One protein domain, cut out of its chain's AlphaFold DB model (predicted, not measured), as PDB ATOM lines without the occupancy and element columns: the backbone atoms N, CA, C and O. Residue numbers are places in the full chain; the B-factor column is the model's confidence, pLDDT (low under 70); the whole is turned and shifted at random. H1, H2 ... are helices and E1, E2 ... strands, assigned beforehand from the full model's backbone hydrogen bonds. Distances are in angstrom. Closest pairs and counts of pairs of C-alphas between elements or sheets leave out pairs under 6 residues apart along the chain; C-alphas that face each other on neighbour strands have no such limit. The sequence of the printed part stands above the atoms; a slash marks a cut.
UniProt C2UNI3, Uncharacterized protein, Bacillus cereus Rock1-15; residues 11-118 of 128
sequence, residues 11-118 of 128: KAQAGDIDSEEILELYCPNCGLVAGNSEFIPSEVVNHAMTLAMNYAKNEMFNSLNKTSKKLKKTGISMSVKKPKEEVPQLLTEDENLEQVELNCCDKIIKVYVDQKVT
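Overview. This is residues 11 to 118 of the 128 residues of an uncharacterized protein of Bacillus cereus Rock1-15 (UniProt C2UNI3). What is the main picture? A small, loose head holds two separate strand hairpins, E1 with E2 and E3 with E4, and the short helices H1, H2 and H4; from it one long arm sticks out, made by the helix H3 and by residues 74 to 96, an unnamed stretch that comes back from the far end of H3 to the head. What is it made of? The printed part has 108 residues, with four named helices and four named strands in the order H1, E1, E2, H2, H3, E3, E4, H4; the class is mixed, helices and strands, and each hairpin is an antiparallel sheet of two strands. How large is its outline? It is extended, with a radius of gyration of the C-alphas of 23.0 A, and spans 74 by 30 by 20 A, with the arm making the length.

Along the chain. What comes before the long helix? H1 is residues 14 to 17, with C-alpha 14 at (57.514, 44.859, 2.847), E1 is 24 to 26, E2 is 33 to 35 and H2 is 36 to 39. Where does the long helix run? H3, residues 42 to 73, goes from C-alpha 42 at (48.613, 29.451, 5.225) to C-alpha 73 at (8.562, 39.225, -17.044), 46.9 A. What follows it? E3 is residues 97 to 102, 15.2 A long, and E4 is 107 to 112, 16.7 A long. H4 is residues 113 to 117, with C-alpha 117 at (71.021, 32.411, 20.038).

Arrangement. What do the first residues meet? Residues 11 to 12 pair with residues 109 to 110 of E4, antiparallel. H1 and H2 are close but not clearly touching, their closest C-alphas, of Ile 17 and Asn 36, 7.8 A apart. How are the hairpins paired? In the hairpin E1 and E2, N 25 and O 34 are 2.9 A apart, within hydrogen-bond range; in the hairpin E3 and E4, N 98 and O 111 are at 2.8 A. E1 and E2 are each apart from E3 and E4. Where is H4? Its closest C-alpha pair with E3 is Glu 98 and Val 113, 6.0 A apart. What do the helix backbones show? O i to N i+4 pairs are within range in 27 of 28 in H3 and 0 of 1 in H4, where 2 of 2 O i to N i+3 pairs are; H1 and H2 are too short for an i+4 pair.

Size, cuts and confidence. How far does it reach? The two C-alphas farthest apart, of Gly 75 and Val 117, are 74.8 A apart. Is it continuous? The printed part has no cut, and the link from H3 to E3, 23 residues, is long. Where is confidence low? The mean pLDDT of the printed part is 89.6; residues 20 to 21, 95 and 115 to 118 are under 70.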
ATOM      1  N   LYS A  11      59.572  38.186  10.319       92.44
ATOM      2  CA  LYS A  11      59.072  39.391   9.647       92.44
ATOM      3  C   LYS A  11      60.244  40.109   8.985       92.44
ATOM      4  O   LYS A  11      61.319  40.207   9.564       92.44
ATOM      5  N   ALA A  12      60.010  40.645   7.800       90.81
ATOM      6  CA  ALA A  12      60.895  41.601   7.152       90.81
ATOM      7  C   ALA A  12      60.044  42.764   6.632       90.81
ATOM      8  O   ALA A  12      58.814  42.656   6.569       90.81
ATOM      9  N   GLN A  13      60.675  43.890   6.322       90.50
ATOM     10  CA  GLN A  13      59.964  45.052   5.805       90.50
ATOM     11  C   GLN A  13      59.413  44.756   4.404       90.50
ATOM     12  O   GLN A  13      60.123  44.219   3.561       90.50
ATOM     13  N   ALA A  14      58.155  45.124   4.140       85.06
ATOM     14  CA  ALA A  14      57.514  44.859   2.847       85.06
ATOM     15  C   ALA A  14      58.312  45.451   1.674       85.06
ATOM     16  O   ALA A  14      58.589  44.751   0.711       85.06
ATOM     17  N   GLY A  15      58.802  46.689   1.814       85.00
ATOM     18  CA  GLY A  15      59.646  47.323   0.794       85.00
ATOM     19  C   GLY A  15      60.965  46.592   0.512       85.00
ATOM     20  O   GLY A  15      61.493  46.726  -0.584       85.00
ATOM     21  N   ASP A  16      61.467  45.797   1.462       84.38
ATOM     22  CA  ASP A  16      62.661  44.975   1.254       84.38
ATOM     23  C   ASP A  16      62.359  43.645   0.566       84.38
ATOM     24  O   ASP A  16      63.297  43.041   0.063       84.38
ATOM     25  N   ILE A  17      61.107  43.171   0.593       82.19
ATOM     26  CA  ILE A  17      60.650  41.924  -0.049       82.19
ATOM     27  C   ILE A  17      60.105  42.212  -1.453       82.19
ATOM     28  O   ILE A  17      60.336  41.437  -2.373       82.19
ATOM     29  N   ASP A  18      59.398  43.333  -1.606       72.81
ATOM     30  CA  ASP A  18      58.710  43.744  -2.833       72.81
ATOM     31  C   ASP A  18      59.641  44.431  -3.847       72.81
ATOM     32  O   ASP A  18      59.190  44.880  -4.903       72.81
ATOM     33  N   SER A  19      60.940  44.541  -3.557       73.88
ATOM     34  CA  SER A  19      61.910  44.966  -4.565       73.88
ATOM     35  C   SER A  19      61.915  43.949  -5.710       73.88
ATOM     36  O   SER A  19      62.094  42.759  -5.455       73.88
ATOM     37  N   GLU A  20      61.760  44.415  -6.956       61.94
ATOM     38  CA  GLU A  20      61.639  43.593  -8.184       61.94
ATOM     39  C   GLU A  20      62.768  42.556  -8.376       61.94
ATOM     40  O   GLU A  20      62.656  41.646  -9.194       61.94
ATOM     41  N   GLU A  21      63.852  42.683  -7.616       65.94
ATOM     42  CA  GLU A  21      65.039  41.834  -7.646       65.94
ATOM     43  C   GLU A  21      64.920  40.560  -6.789       65.94
ATOM     44  O   GLU A  21      65.711  39.634  -6.968       65.94
ATOM     45  N   ILE A  22      63.948  40.471  -5.873       73.94
ATOM     46  CA  ILE A  22      63.861  39.362  -4.910       73.94
ATOM     47  C   ILE A  22      62.752  38.403  -5.329       73.94
ATOM     48  O   ILE A  22      61.583  38.595  -5.011       73.94
ATOM     49  N   LEU A  23      63.139  37.355  -6.052       80.94
ATOM     50  CA  LEU A  23      62.250  36.253  -6.444       80.94
ATOM     51  C   LEU A  23      62.226  35.122  -5.408       80.94
ATOM     52  O   LEU A  23      61.239  34.386  -5.311       80.94
ATOM     53  N   GLU A  24      63.312  34.995  -4.651       90.94
ATOM     54  CA  GLU A  24      63.542  33.936  -3.677       90.94
ATOM     55  C   GLU A  24      63.994  34.521  -2.336       90.94
ATOM     56  O   GLU A  24      64.701  35.532  -2.284       90.94
ATOM     57  N   LEU A  25      63.614  33.851  -1.249       93.31
ATOM     58  CA  LEU A  25      64.022  34.182   0.112       93.31
ATOM     59  C   LEU A  25      64.682  32.980   0.775       93.31
ATOM     60  O   LEU A  25      64.289  31.831   0.568       93.31
ATOM     61  N   TYR A  26      65.640  33.269   1.645       94.44
ATOM     62  CA  TYR A  26      66.239  32.299   2.549       94.44
ATOM     63  C   TYR A  26      65.496  32.304   3.885       94.44
ATOM     64  O   TYR A  26      65.132  33.351   4.420       94.44
ATOM     65  N   CYS A  27      65.281  31.128   4.466       94.19
ATOM     66  CA  CYS A  27      64.757  31.039   5.820       94.19
ATOM     67  C   CYS A  27      65.834  31.468   6.829       94.19
ATOM     68  O   CYS A  27      66.887  30.829   6.870       94.19
ATOM     69  N   PRO A  28      65.568  32.455   7.707       93.44
ATOM     70  CA  PRO A  28      66.556  32.882   8.692       93.44
ATOM     71  C   PRO A  28      66.956  31.808   9.708       93.44
ATOM     72  O   PRO A  28      68.041  31.892  10.274       93.44
ATOM     73  N   ASN A  29      66.126  30.782   9.915       92.38
ATOM     74  CA  ASN A  29      66.418  29.697  10.847       92.38
ATOM     75  C   ASN A  29      67.159  28.515  10.195       92.38
ATOM     76  O   ASN A  29      68.162  28.048  10.723       92.38
ATOM     77  N   CYS A  30      66.673  28.000   9.059       92.81
ATOM     78  CA  CYS A  30      67.236  26.787   8.443       92.81
ATOM     79  C   CYS A  30      68.101  27.037   7.199       92.81
ATOM     80  O   CYS A  30      68.672  26.087   6.666       92.81
ATOM     81  N   GLY A  31      68.172  28.276   6.704       92.69
ATOM     82  CA  GLY A  31      68.981  28.659   5.542       92.69
ATOM     83  C   GLY A  31      68.488  28.122   4.192       92.69
ATOM     84  O   GLY A  31      69.116  28.390   3.173       92.69
ATOM     85  N   LEU A  32      67.380  27.372   4.153       95.06
ATOM     86  CA  LEU A  32      66.794  26.878   2.903       95.06
ATOM     87  C   LEU A  32      66.116  28.007   2.123       95.06
ATOM     88  O   LEU A  32      65.536  28.914   2.720       95.06
ATOM     89  N   VAL A  33      66.175  27.911   0.796       95.38
ATOM     90  CA  VAL A  33      65.619  28.886  -0.148       95.38
ATOM     91  C   VAL A  33      64.294  28.395  -0.727       95.38
ATOM     92  O   VAL A  33      64.154  27.208  -1.016       95.38
ATOM     93  N   ALA A  34      63.335  29.300  -0.892       94.81
ATOM     94  CA  ALA A  34      62.090  29.065  -1.623       94.81
ATOM     95  C   ALA A  34      61.619  30.365  -2.292       94.81
ATOM     96  O   ALA A  34      62.110  31.449  -1.962       94.81
ATOM     97  N   GLY A  35      60.656  30.278  -3.212       92.44
ATOM     98  CA  GLY A  35      60.076  31.474  -3.821       92.44
ATOM     99  C   GLY A  35      59.359  32.340  -2.779       92.44
ATOM    100  O   GLY A  35      58.742  31.812  -1.853       92.44
ATOM    101  N   ASN A  36      59.374  33.670  -2.925       89.56
ATOM    102  CA  ASN A  36      58.792  34.582  -1.919       89.56
ATOM    103  C   ASN A  36      57.330  34.254  -1.579       89.56
ATOM    104  O   ASN A  36      56.910  34.359  -0.427       89.56
ATOM    105  N   SER A  37      56.545  33.829  -2.574       90.50
ATOM    106  CA  SER A  37      55.143  33.445  -2.387       90.50
ATOM    107  C   SER A  37      54.959  32.213  -1.501       90.50
ATOM    108  O   SER A  37      53.913  32.068  -0.875       90.50
ATOM    109  N   GLU A  38      55.953  31.326  -1.434       93.81
ATOM    110  CA  GLU A  38      55.915  30.127  -0.588       93.81
ATOM    111  C   GLU A  38      56.088  30.465   0.897       93.81
ATOM    112  O   GLU A  38      55.691  29.683   1.755       93.81
ATOM    113  N   PHE A  39      56.609  31.658   1.206       93.88
ATOM    114  CA  PHE A  39      56.727  32.161   2.572       93.88
ATOM    115  C   PHE A  39      55.448  32.825   3.107       93.88
ATOM    116  O   PHE A  39      55.430  33.325   4.243       93.88
ATOM    117  N   ILE A  40      54.377  32.877   2.305       92.69
ATOM    118  CA  ILE A  40      53.080  33.406   2.732       92.69
ATOM    119  C   ILE A  40      52.427  32.386   3.678       92.69
ATOM    120  O   ILE A  40      52.132  31.269   3.253       92.69
ATOM    121  N   PRO A  41      52.146  32.755   4.944       92.94
ATOM    122  CA  PRO A  41      51.528  31.835   5.892       92.94
ATOM    123  C   PRO A  41      50.157  31.351   5.414       92.94
ATOM    124  O   PRO A  41      49.365  32.116   4.850       92.94
ATOM    125  N   SER A  42      49.852  30.085   5.689       91.62
ATOM    126  CA  SER A  42      48.613  29.451   5.225       91.62
ATOM    127  C   SER A  42      47.350  30.162   5.725       91.62
ATOM    128  O   SER A  42      46.370  30.263   4.987       91.62
ATOM    129  N   GLU A  43      47.366  30.735   6.934       92.88
ATOM    130  CA  GLU A  43      46.236  31.502   7.462       92.88
ATOM    131  C   GLU A  43      45.973  32.787   6.668       92.88
ATOM    132  O   GLU A  43      44.817  33.182   6.520       92.88
ATOM    133  N   VAL A  44      47.013  33.409   6.101       93.56
ATOM    134  CA  VAL A  44      46.876  34.605   5.257       93.56
ATOM    135  C   VAL A  44      46.234  34.222   3.927       93.56
ATOM    136  O   VAL A  44      45.299  34.890   3.482       93.56
ATOM    137  N   VAL A  45      46.673  33.109   3.328       94.44
ATOM    138  CA  VAL A  45      46.066  32.561   2.102       94.44
ATOM    139  C   VAL A  45      44.594  32.217   2.337       94.44
ATOM    140  O   VAL A  45      43.731  32.637   1.567       94.44
ATOM    141  N   ASN A  46      44.289  31.511   3.428       95.31
ATOM    142  CA  ASN A  46      42.922  31.126   3.779       95.31
ATOM    143  C   ASN A  46      42.033  32.349   4.036       95.31
ATOM    144  O   ASN A  46      40.920  32.417   3.516       95.31
ATOM    145  N   HIS A  47      42.535  33.346   4.770       96.12
ATOM    146  CA  HIS A  47      41.836  34.611   4.997       96.12
ATOM    147  C   HIS A  47      41.474  35.300   3.673       96.12
ATOM    148  O   HIS A  47      40.312  35.657   3.448       96.12
ATOM    149  N   ALA A  48      42.451  35.444   2.772       96.12
ATOM    150  CA  ALA A  48      42.242  36.042   1.457       96.12
ATOM    151  C   ALA A  48      41.242  35.234   0.612       96.12
ATOM    152  O   ALA A  48      40.362  35.809  -0.034       96.12
ATOM    153  N   MET A  49      41.322  33.901   0.657       97.25
ATOM    154  CA  MET A  49      40.417  33.012  -0.069       97.25
ATOM    155  C   MET A  49      38.968  33.139   0.419       97.25
ATOM    156  O   MET A  49      38.055  33.190  -0.408       97.25
ATOM    157  N   THR A  50      38.734  33.252   1.730       97.88
ATOM    158  CA  THR A  50      37.388  33.473   2.283       97.88
ATOM    159  C   THR A  50      36.789  34.790   1.791       97.88
ATOM    160  O   THR A  50      35.641  34.814   1.335       97.88
ATOM    161  N   LEU A  51      37.566  35.878   1.809       97.38
ATOM    162  CA  LEU A  51      37.126  37.173   1.282       97.38
ATOM    163  C   LEU A  51      36.782  37.089  -0.213       97.38
ATOM    164  O   LEU A  51      35.705  37.529  -0.628       97.38
ATOM    165  N   ALA A  52      37.658  36.471  -1.009       97.69
ATOM    166  CA  ALA A  52      37.454  36.290  -2.443       97.69
ATOM    167  C   ALA A  52      36.198  35.455  -2.745       97.69
ATOM    168  O   ALA A  52      35.396  35.820  -3.607       97.69
ATOM    169  N   MET A  53      35.980  34.367  -2.001       97.75
ATOM    170  CA  MET A  53      34.802  33.511  -2.152       97.75
ATOM    171  C   MET A  53      33.508  34.235  -1.782       97.75
ATOM    172  O   MET A  53      32.511  34.094  -2.494       97.75
ATOM    173  N   ASN A  54      33.499  35.035  -0.714       97.75
ATOM    174  CA  ASN A  54      32.336  35.850  -0.358       97.75
ATOM    175  C   ASN A  54      31.991  36.850  -1.462       97.75
ATOM    176  O   ASN A  54      30.830  36.953  -1.866       97.75
ATOM    177  N   TYR A  55      33.003  37.540  -1.993       97.50
ATOM    178  CA  TYR A  55      32.826  38.463  -3.109       97.50
ATOM    179  C   TYR A  55      32.262  37.750  -4.347       97.50
ATOM    180  O   TYR A  55      31.235  38.163  -4.887       97.50
ATOM    181  N   ALA A  56      32.862  36.625  -4.748       97.62
ATOM    182  CA  ALA A  56      32.417  35.844  -5.900       97.62
ATOM    183  C   ALA A  56      30.969  35.343  -5.742       97.62
ATOM    184  O   ALA A  56      30.157  35.488  -6.659       97.62
ATOM    185  N   LYS A  57      30.611  34.809  -4.564       97.12
ATOM    186  CA  LYS A  57      29.239  34.380  -4.243       97.12
ATOM    187  C   LYS A  57      28.246  35.540  -4.370       97.12
ATOM    188  O   LYS A  57      27.160  35.356  -4.927       97.12
ATOM    189  N   ASN A  58      28.607  36.728  -3.886       96.81
ATOM    190  CA  ASN A  58      27.767  37.921  -3.971       96.81
ATOM    191  C   ASN A  58      27.588  38.410  -5.415       96.81
ATOM    192  O   ASN A  58      26.462  38.715  -5.816       96.81
ATOM    193  N   GLU A  59      28.645  38.414  -6.226       97.69
ATOM    194  CA  GLU A  59      28.549  38.774  -7.645       97.69
ATOM    195  C   GLU A  59      27.688  37.784  -8.439       97.69
ATOM    196  O   GLU A  59      26.792  38.188  -9.193       97.69
ATOM    197  N   MET A  60      27.861  36.480  -8.201       96.69
ATOM    198  CA  MET A  60      26.994  35.451  -8.782       96.69
ATOM    199  C   MET A  60      25.534  35.654  -8.370       96.69
ATOM    200  O   MET A  60      24.645  35.638  -9.224       96.69
ATOM    201  N   PHE A  61      25.270  35.906  -7.084       96.81
ATOM    202  CA  PHE A  61      23.927  36.204  -6.592       96.81
ATOM    203  C   PHE A  61      23.322  37.427  -7.288       96.81
ATOM    204  O   PHE A  61      22.184  37.365  -7.757       96.81
ATOM    205  N   ASN A  62      24.075  38.520  -7.403       96.19
ATOM    206  CA  ASN A  62      23.624  39.748  -8.051       96.19
ATOM    207  C   ASN A  62      23.269  39.512  -9.524       96.19
ATOM    208  O   ASN A  62      22.221  39.973  -9.990       96.19
ATOM    209  N   SER A  63      24.106  38.766 -10.247       96.75
ATOM    210  CA  SER A  63      23.867  38.398 -11.643       96.75
ATOM    211  C   SER A  63      22.618  37.520 -11.795       96.75
ATOM    212  O   SER A  63      21.693  37.862 -12.539       96.75
ATOM    213  N   LEU A  64      22.516  36.444 -11.010       96.19
ATOM    214  CA  LEU A  64      21.372  35.528 -11.039       96.19
ATOM    215  C   LEU A  64      20.065  36.217 -10.634       96.19
ATOM    216  O   LEU A  64      19.024  35.964 -11.238       96.19
ATOM    217  N   ASN A  65      20.103  37.124  -9.657       95.12
ATOM    218  CA  ASN A  65      18.935  37.886  -9.220       95.12
ATOM    219  C   ASN A  65      18.477  38.908 -10.279       95.12
ATOM    220  O   ASN A  65      17.283  39.154 -10.444       95.12
ATOM    221  N   LYS A  66      19.401  39.499 -11.048       95.12
ATOM    222  CA  LYS A  66      19.036  40.319 -12.218       95.12
ATOM    223  C   LYS A  66      18.354  39.461 -13.289       95.12
ATOM    224  O   LYS A  66      17.335  39.876 -13.844       95.12
ATOM    225  N   THR A  67      18.873  38.264 -13.546       95.12
ATOM    226  CA  THR A  67      18.299  37.320 -14.517       95.12
ATOM    227  C   THR A  67      16.927  36.809 -14.082       95.12
ATOM    228  O   THR A  67      15.992  36.835 -14.880       95.12
ATOM    229  N   SER A  68      16.745  36.438 -12.812       94.44
ATOM    230  CA  SER A  68      15.453  35.974 -12.288       94.44
ATOM    231  C   SER A  68      14.354  37.033 -12.433       94.44
ATOM    232  O   SER A  68      13.230  36.717 -12.826       94.44
ATOM    233  N   LYS A  69      14.685  38.312 -12.203       91.81
ATOM    234  CA  LYS A  69      13.774  39.445 -12.423       91.81
ATOM    235  C   LYS A  69      13.382  39.605 -13.893       91.81
ATOM    236  O   LYS A  69      12.241  39.970 -14.166       91.81
ATOM    237  N   LYS A  70      14.299  39.346 -14.834       93.56
ATOM    238  CA  LYS A  70      13.999  39.367 -16.277       93.56
ATOM    239  C   LYS A  70      13.087  38.203 -16.671       93.56
ATOM    240  O   LYS A  70      12.078  38.445 -17.323       93.56
ATOM    241  N   LEU A  71      13.383  36.986 -16.213       93.81
ATOM    242  CA  LEU A  71      12.578  35.787 -16.490       93.81
ATOM    243  C   LEU A  71      11.150  35.898 -15.942       93.81
ATOM    244  O   LEU A  71      10.196  35.503 -16.608       93.81
ATOM    245  N   LYS A  72      10.971  36.531 -14.775       91.75
ATOM    246  CA  LYS A  72       9.626  36.789 -14.237       91.75
ATOM    247  C   LYS A  72       8.738  37.567 -15.213       91.75
ATOM    248  O   LYS A  72       7.537  37.326 -15.245       91.75
ATOM    249  N   LYS A  73       9.310  38.467 -16.024       91.00
ATOM    250  CA  LYS A  73       8.562  39.225 -17.044       91.00
ATOM    251  C   LYS A  73       8.125  38.362 -18.228       91.00
ATOM    252  O   LYS A  73       7.183  38.732 -18.913       91.00
ATOM    253  N   THR A  74       8.787  37.230 -18.461       93.31
ATOM    254  CA  THR A  74       8.452  36.270 -19.525       93.31
ATOM    255  C   THR A  74       7.578  35.119 -19.017       93.31
ATOM    256  O   THR A  74       7.419  34.125 -19.714       93.31
ATOM    257  N   GLY A  75       7.044  35.216 -17.792       92.62
ATOM    258  CA  GLY A  75       6.205  34.182 -17.177       92.62
ATOM    259  C   GLY A  75       6.970  33.042 -16.495       92.62
ATOM    260  O   GLY A  75       6.341  32.134 -15.961       92.62
ATOM    261  N   ILE A  76       8.308  33.084 -16.459       93.25
ATOM    262  CA  ILE A  76       9.142  32.050 -15.828       93.25
ATOM    263  C   ILE A  76       9.628  32.544 -14.461       93.25
ATOM    264  O   ILE A  76      10.324  33.552 -14.357       93.25
ATOM    265  N   SER A  77       9.308  31.824 -13.385       88.56
ATOM    266  CA  SER A  77       9.779  32.172 -12.042       88.56
ATOM    267  C   SER A  77      11.010  31.363 -11.637       88.56
ATOM    268  O   SER A  77      10.954  30.138 -11.579       88.56
ATOM    269  N   MET A  78      12.085  32.054 -11.258       92.00
ATOM    270  CA  MET A  78      13.267  31.467 -10.623       92.00
ATOM    271  C   MET A  78      13.512  32.155  -9.278       92.00
ATOM    272  O   MET A  78      13.490  33.384  -9.197       92.00
ATOM    273  N   SER A  79      13.742  31.374  -8.223       88.62
ATOM    274  CA  SER A  79      14.084  31.894  -6.896       88.62
ATOM    275  C   SER A  79      15.586  31.785  -6.670       88.62
ATOM    276  O   SER A  79      16.169  30.726  -6.881       88.62
ATOM    277  N   VAL A  80      16.210  32.880  -6.239       92.69
ATOM    278  CA  VAL A  80      17.646  32.948  -5.945       92.69
ATOM    279  C   VAL A  80      17.791  33.411  -4.501       92.69
ATOM    280  O   VAL A  80      17.249  34.453  -4.130       92.69
ATOM    281  N   LYS A  81      18.489  32.634  -3.670       93.94
ATOM    282  CA  LYS A  81      18.720  32.963  -2.255       93.94
ATOM    283  C   LYS A  81      20.037  33.713  -2.101       93.94
ATOM    284  O   LYS A  81      21.018  33.357  -2.749       93.94
ATOM    285  N   LYS A  82      20.056  34.723  -1.226       93.50
ATOM    286  CA  LYS A  82      21.294  35.423  -0.880       93.50
ATOM    287  C   LYS A  82      22.245  34.435  -0.183       93.50
ATOM    288  O   LYS A  82      21.791  33.746   0.737       93.50
ATOM    289  N   PRO A  83      23.510  34.324  -0.618       94.25
ATOM    290  CA  PRO A  83      24.484  33.472   0.048       94.25
ATOM    291  C   PRO A  83      24.767  33.993   1.461       94.25
ATOM    292  O   PRO A  83      24.649  35.189   1.733       94.25
ATOM    293  N   LYS A  84      25.129  33.080   2.366       94.81
ATOM    294  CA  LYS A  84      25.710  33.451   3.658       94.81
ATOM    295  C   LYS A  84      27.188  33.763   3.441       94.81
ATOM    296  O   LYS A  84      27.868  32.995   2.761       94.81
ATOM    297  N   GLU A  85      27.646  34.868   4.008       94.69
ATOM    298  CA  GLU A  85      29.062  35.218   4.024       94.69
ATOM    299  C   GLU A  85      29.765  34.446   5.140       94.69
ATOM    300  O   GLU A  85      29.238  34.301   6.246       94.69
ATOM    301  N   GLU A  86      30.936  33.916   4.821       95.44
ATOM    302  CA  GLU A  86      31.824  33.270   5.781       95.44
ATOM    303  C   GLU A  86      32.694  34.334   6.450       95.44
ATOM    304  O   GLU A  86      33.213  35.227   5.784       95.44
ATOM    305  N   VAL A  87      32.858  34.270   7.769       95.12
ATOM    306  CA  VAL A  87      33.743  35.207   8.470       95.12
ATOM    307  C   VAL A  87      35.185  34.744   8.246       95.12
ATOM    308  O   VAL A  87      35.490  33.598   8.584       95.12
ATOM    309  N   PRO A  88      36.068  35.579   7.671       93.69
ATOM    310  CA  PRO A  88      37.458  35.199   7.468       93.69
ATOM    311  C   PRO A  88      38.169  35.049   8.818       93.69
ATOM    312  O   PRO A  88      37.854  35.745   9.785       93.69
ATOM    313  N   GLN A  89      39.133  34.130   8.885       90.38
ATOM    314  CA  GLN A  89      39.911  33.881  10.099       90.38
ATOM    315  C   GLN A  89      40.624  35.160  10.555       90.38
ATOM    316  O   GLN A  89      41.238  35.847   9.744       90.38
ATOM    317  N   LEU A  90      40.573  35.484  11.848       90.19
ATOM    318  CA  LEU A  90      41.309  36.632  12.380       90.19
ATOM    319  C   LEU A  90      42.817  36.377  12.283       90.19
ATOM    320  O   LEU A  90      43.318  35.386  12.812       90.19
ATOM    321  N   LEU A  91      43.525  37.288  11.618       89.69
ATOM    322  CA  LEU A  91      44.983  37.305  11.595       89.69
ATOM    323  C   LEU A  91      45.465  38.023  12.855       89.69
ATOM    324  O   LEU A  91      45.031  39.140  13.138       89.69
ATOM    325  N   THR A  92      46.328  37.366  13.623       85.19
ATOM    326  CA  THR A  92      46.896  37.907  14.863       85.19
ATOM    327  C   THR A  92      48.408  37.970  14.738       85.19
ATOM    328  O   THR A  92      49.017  37.169  14.026       85.19
ATOM    329  N   GLU A  93      49.014  38.961  15.386       77.50
ATOM    330  CA  GLU A  93      50.466  39.057  15.454       77.50
ATOM    331  C   GLU A  93      50.994  38.243  16.633       77.50
ATOM    332  O   GLU A  93      50.441  38.302  17.727       77.50
ATOM    333  N   ASP A  94      52.086  37.515  16.409       72.00
ATOM    334  CA  ASP A  94      52.884  36.947  17.493       72.00
ATOM    335  C   ASP A  94      53.821  38.028  18.055       72.00
ATOM    336  O   ASP A  94      54.523  38.713  17.294       72.00
ATOM    337  N   GLU A  95      53.794  38.199  19.376       66.19
ATOM    338  CA  GLU A  95      54.533  39.227  20.115       66.19
ATOM    339  C   GLU A  95      55.964  38.794  20.474       66.19
ATOM    340  O   GLU A  95      56.775  39.636  20.853       66.19
ATOM    341  N   ASN A  96      56.326  37.517  20.300       83.94
ATOM    342  CA  ASN A  96      57.612  36.974  20.764       83.94
ATOM    343  C   ASN A  96      58.780  37.137  19.768       83.94
ATOM    344  O   ASN A  96      59.759  36.388  19.823       83.94
ATOM    345  N   LEU A  97      58.686  38.091  18.836       88.12
ATOM    346  CA  LEU A  97      59.729  38.348  17.840       88.12
ATOM    347  C   LEU A  97      60.593  39.553  18.231       88.12
ATOM    348  O   LEU A  97      60.083  40.650  18.465       88.12
ATOM    349  N   GLU A  98      61.910  39.382  18.187       89.38
ATOM    350  CA  GLU A  98      62.897  40.439  18.403       89.38
ATOM    351  C   GLU A  98      63.497  40.943  17.094       89.38
ATOM    352  O   GLU A  98      63.610  40.207  16.117       89.38
ATOM    353  N   GLN A  99      63.904  42.214  17.083       91.56
ATOM    354  CA  GLN A  99      64.599  42.818  15.949       91.56
ATOM    355  C   GLN A  99      66.067  42.386  15.907       91.56
ATOM    356  O   GLN A  99      66.755  42.383  16.932       91.56
ATOM    357  N   VAL A 100      66.539  42.072  14.704       90.88
ATOM    358  CA  VAL A 100      67.933  41.752  14.397       90.88
ATOM    359  C   VAL A 100      68.356  42.550  13.170       90.88
ATOM    360  O   VAL A 100      67.652  42.573  12.158       90.88
ATOM    361  N   GLU A 101      69.503  43.211  13.284       91.44
ATOM    362  CA  GLU A 101      70.153  43.940  12.197       91.44
ATOM    363  C   GLU A 101      71.112  43.003  11.454       91.44
ATOM    364  O   GLU A 101      71.921  42.304  12.067       91.44
ATOM    365  N   LEU A 102      70.981  42.949  10.130       90.31
ATOM    366  CA  LEU A 102      71.744  42.068   9.256       90.31
ATOM    367  C   LEU A 102      72.948  42.818   8.681       90.31
ATOM    368  O   LEU A 102      72.814  43.579   7.725       90.31
ATOM    369  N   ASN A 103      74.141  42.532   9.199       87.25
ATOM    370  CA  ASN A 103      75.387  43.209   8.801       87.25
ATOM    371  C   ASN A 103      75.767  43.029   7.317       87.25
ATOM    372  O   ASN A 103      76.616  43.747   6.799       87.25
ATOM    373  N   CYS A 104      75.205  42.034   6.629       90.00
ATOM    374  CA  CYS A 104      75.513  41.758   5.225       90.00
ATOM    375  C   CYS A 104      74.820  42.710   4.241       90.00
ATOM    376  O   CYS A 104      75.229  42.780   3.083       90.00
ATOM    377  N   CYS A 105      73.733  43.368   4.653       87.94
ATOM    378  CA  CYS A 105      72.921  44.204   3.766       87.94
ATOM    379  C   CYS A 105      72.260  45.400   4.464       87.94
ATOM    380  O   CYS A 105      71.419  46.050   3.849       87.94
ATOM    381  N   ASP A 106      72.613  45.668   5.725       88.62
ATOM    382  CA  ASP A 106      72.089  46.762   6.551       88.62
ATOM    383  C   ASP A 106      70.548  46.776   6.646       88.62
ATOM    384  O   ASP A 106      69.911  47.823   6.770       88.62
ATOM    385  N   LYS A 107      69.928  45.589   6.570       90.44
ATOM    386  CA  LYS A 107      68.474  45.399   6.690       90.44
ATOM    387  C   LYS A 107      68.092  44.909   8.080       90.44
ATOM    388  O   LYS A 107      68.873  44.250   8.763       90.44
ATOM    389  N   ILE A 108      66.848  45.172   8.473       92.69
ATOM    390  CA  ILE A 108      66.300  44.752   9.766       92.69
ATOM    391  C   ILE A 108      65.224  43.691   9.548       92.69
ATOM    392  O   ILE A 108      64.278  43.883   8.781       92.69
ATOM    393  N   ILE A 109      65.337  42.585  10.279       92.88
ATOM    394  CA  ILE A 109      64.319  41.530  10.330       92.88
ATOM    395  C   ILE A 109      63.839  41.319  11.767       92.88
ATOM    396  O   ILE A 109      64.478  41.766  12.719       92.88
ATOM    397  N   LYS A 110      62.702  40.638  11.936       93.00
ATOM    398  CA  LYS A 110      62.246  40.142  13.239       93.00
ATOM    399  C   LYS A 110      62.172  38.623  13.246       93.00
ATOM    400  O   LYS A 110      61.547  38.046  12.357       93.00
ATOM    401  N   VAL A 111      62.758  38.011  14.265       92.12
ATOM    402  CA  VAL A 111      62.909  36.557  14.450       92.12
ATOM    403  C   VAL A 111      62.590  36.182  15.896       92.12
ATOM    404  O   VAL A 111      62.548  37.062  16.755       92.12
ATOM    405  N   TYR A 112      62.339  34.905  16.191       87.88
ATOM    406  CA  TYR A 112      62.108  34.480  17.578       87.88
ATOM    407  C   TYR A 112      63.378  34.624  18.425       87.88
ATOM    408  O   TYR A 112      64.493  34.474  17.927       87.88
ATOM    409  N   VAL A 113      63.208  34.878  19.725       75.69
ATOM    410  CA  VAL A 113      64.323  35.040  20.680       75.69
ATOM    411  C   VAL A 113      65.266  33.834  20.655       75.69
ATOM    412  O   VAL A 113      66.482  34.007  20.603       75.69
ATOM    413  N   ASP A 114      64.717  32.622  20.603       73.94
ATOM    414  CA  ASP A 114      65.505  31.384  20.569       73.94
ATOM    415  C   ASP A 114      66.362  31.279  19.296       73.94
ATOM    416  O   ASP A 114      67.489  30.784  19.342       73.94
ATOM    417  N   GLN A 115      65.880  31.833  18.177       67.81
ATOM    418  CA  GLN A 115      66.628  31.891  16.918       67.81
ATOM    419  C   GLN A 115      67.806  32.870  16.989       67.81
ATOM    420  O   GLN A 115      68.791  32.684  16.284       67.81
ATOM    421  N   LYS A 116      67.745  33.887  17.857       62.94
ATOM    422  CA  LYS A 116      68.826  34.868  18.062       62.94
ATOM    423  C   LYS A 116      70.075  34.263  18.698       62.94
ATOM    424  O   LYS A 116      71.169  34.793  18.533       62.94
ATOM    425  N   VAL A 117      69.909  33.168  19.443       61.69
ATOM    426  CA  VAL A 117      71.021  32.411  20.038       61.69
ATOM    427  C   VAL A 117      71.691  31.514  18.990       61.69
ATOM    428  O   VAL A 117      72.860  31.157  19.133       61.69
ATOM    429  N   THR A 118      70.966  31.170  17.924       66.00
ATOM    430  CA  THR A 118      71.481  30.422  16.779       66.00
ATOM    431  C   THR A 118      71.982  31.346  15.672       66.00
ATOM    432  O   THR A 118      71.639  32.516  15.579       66.00
TER     433      THR A 118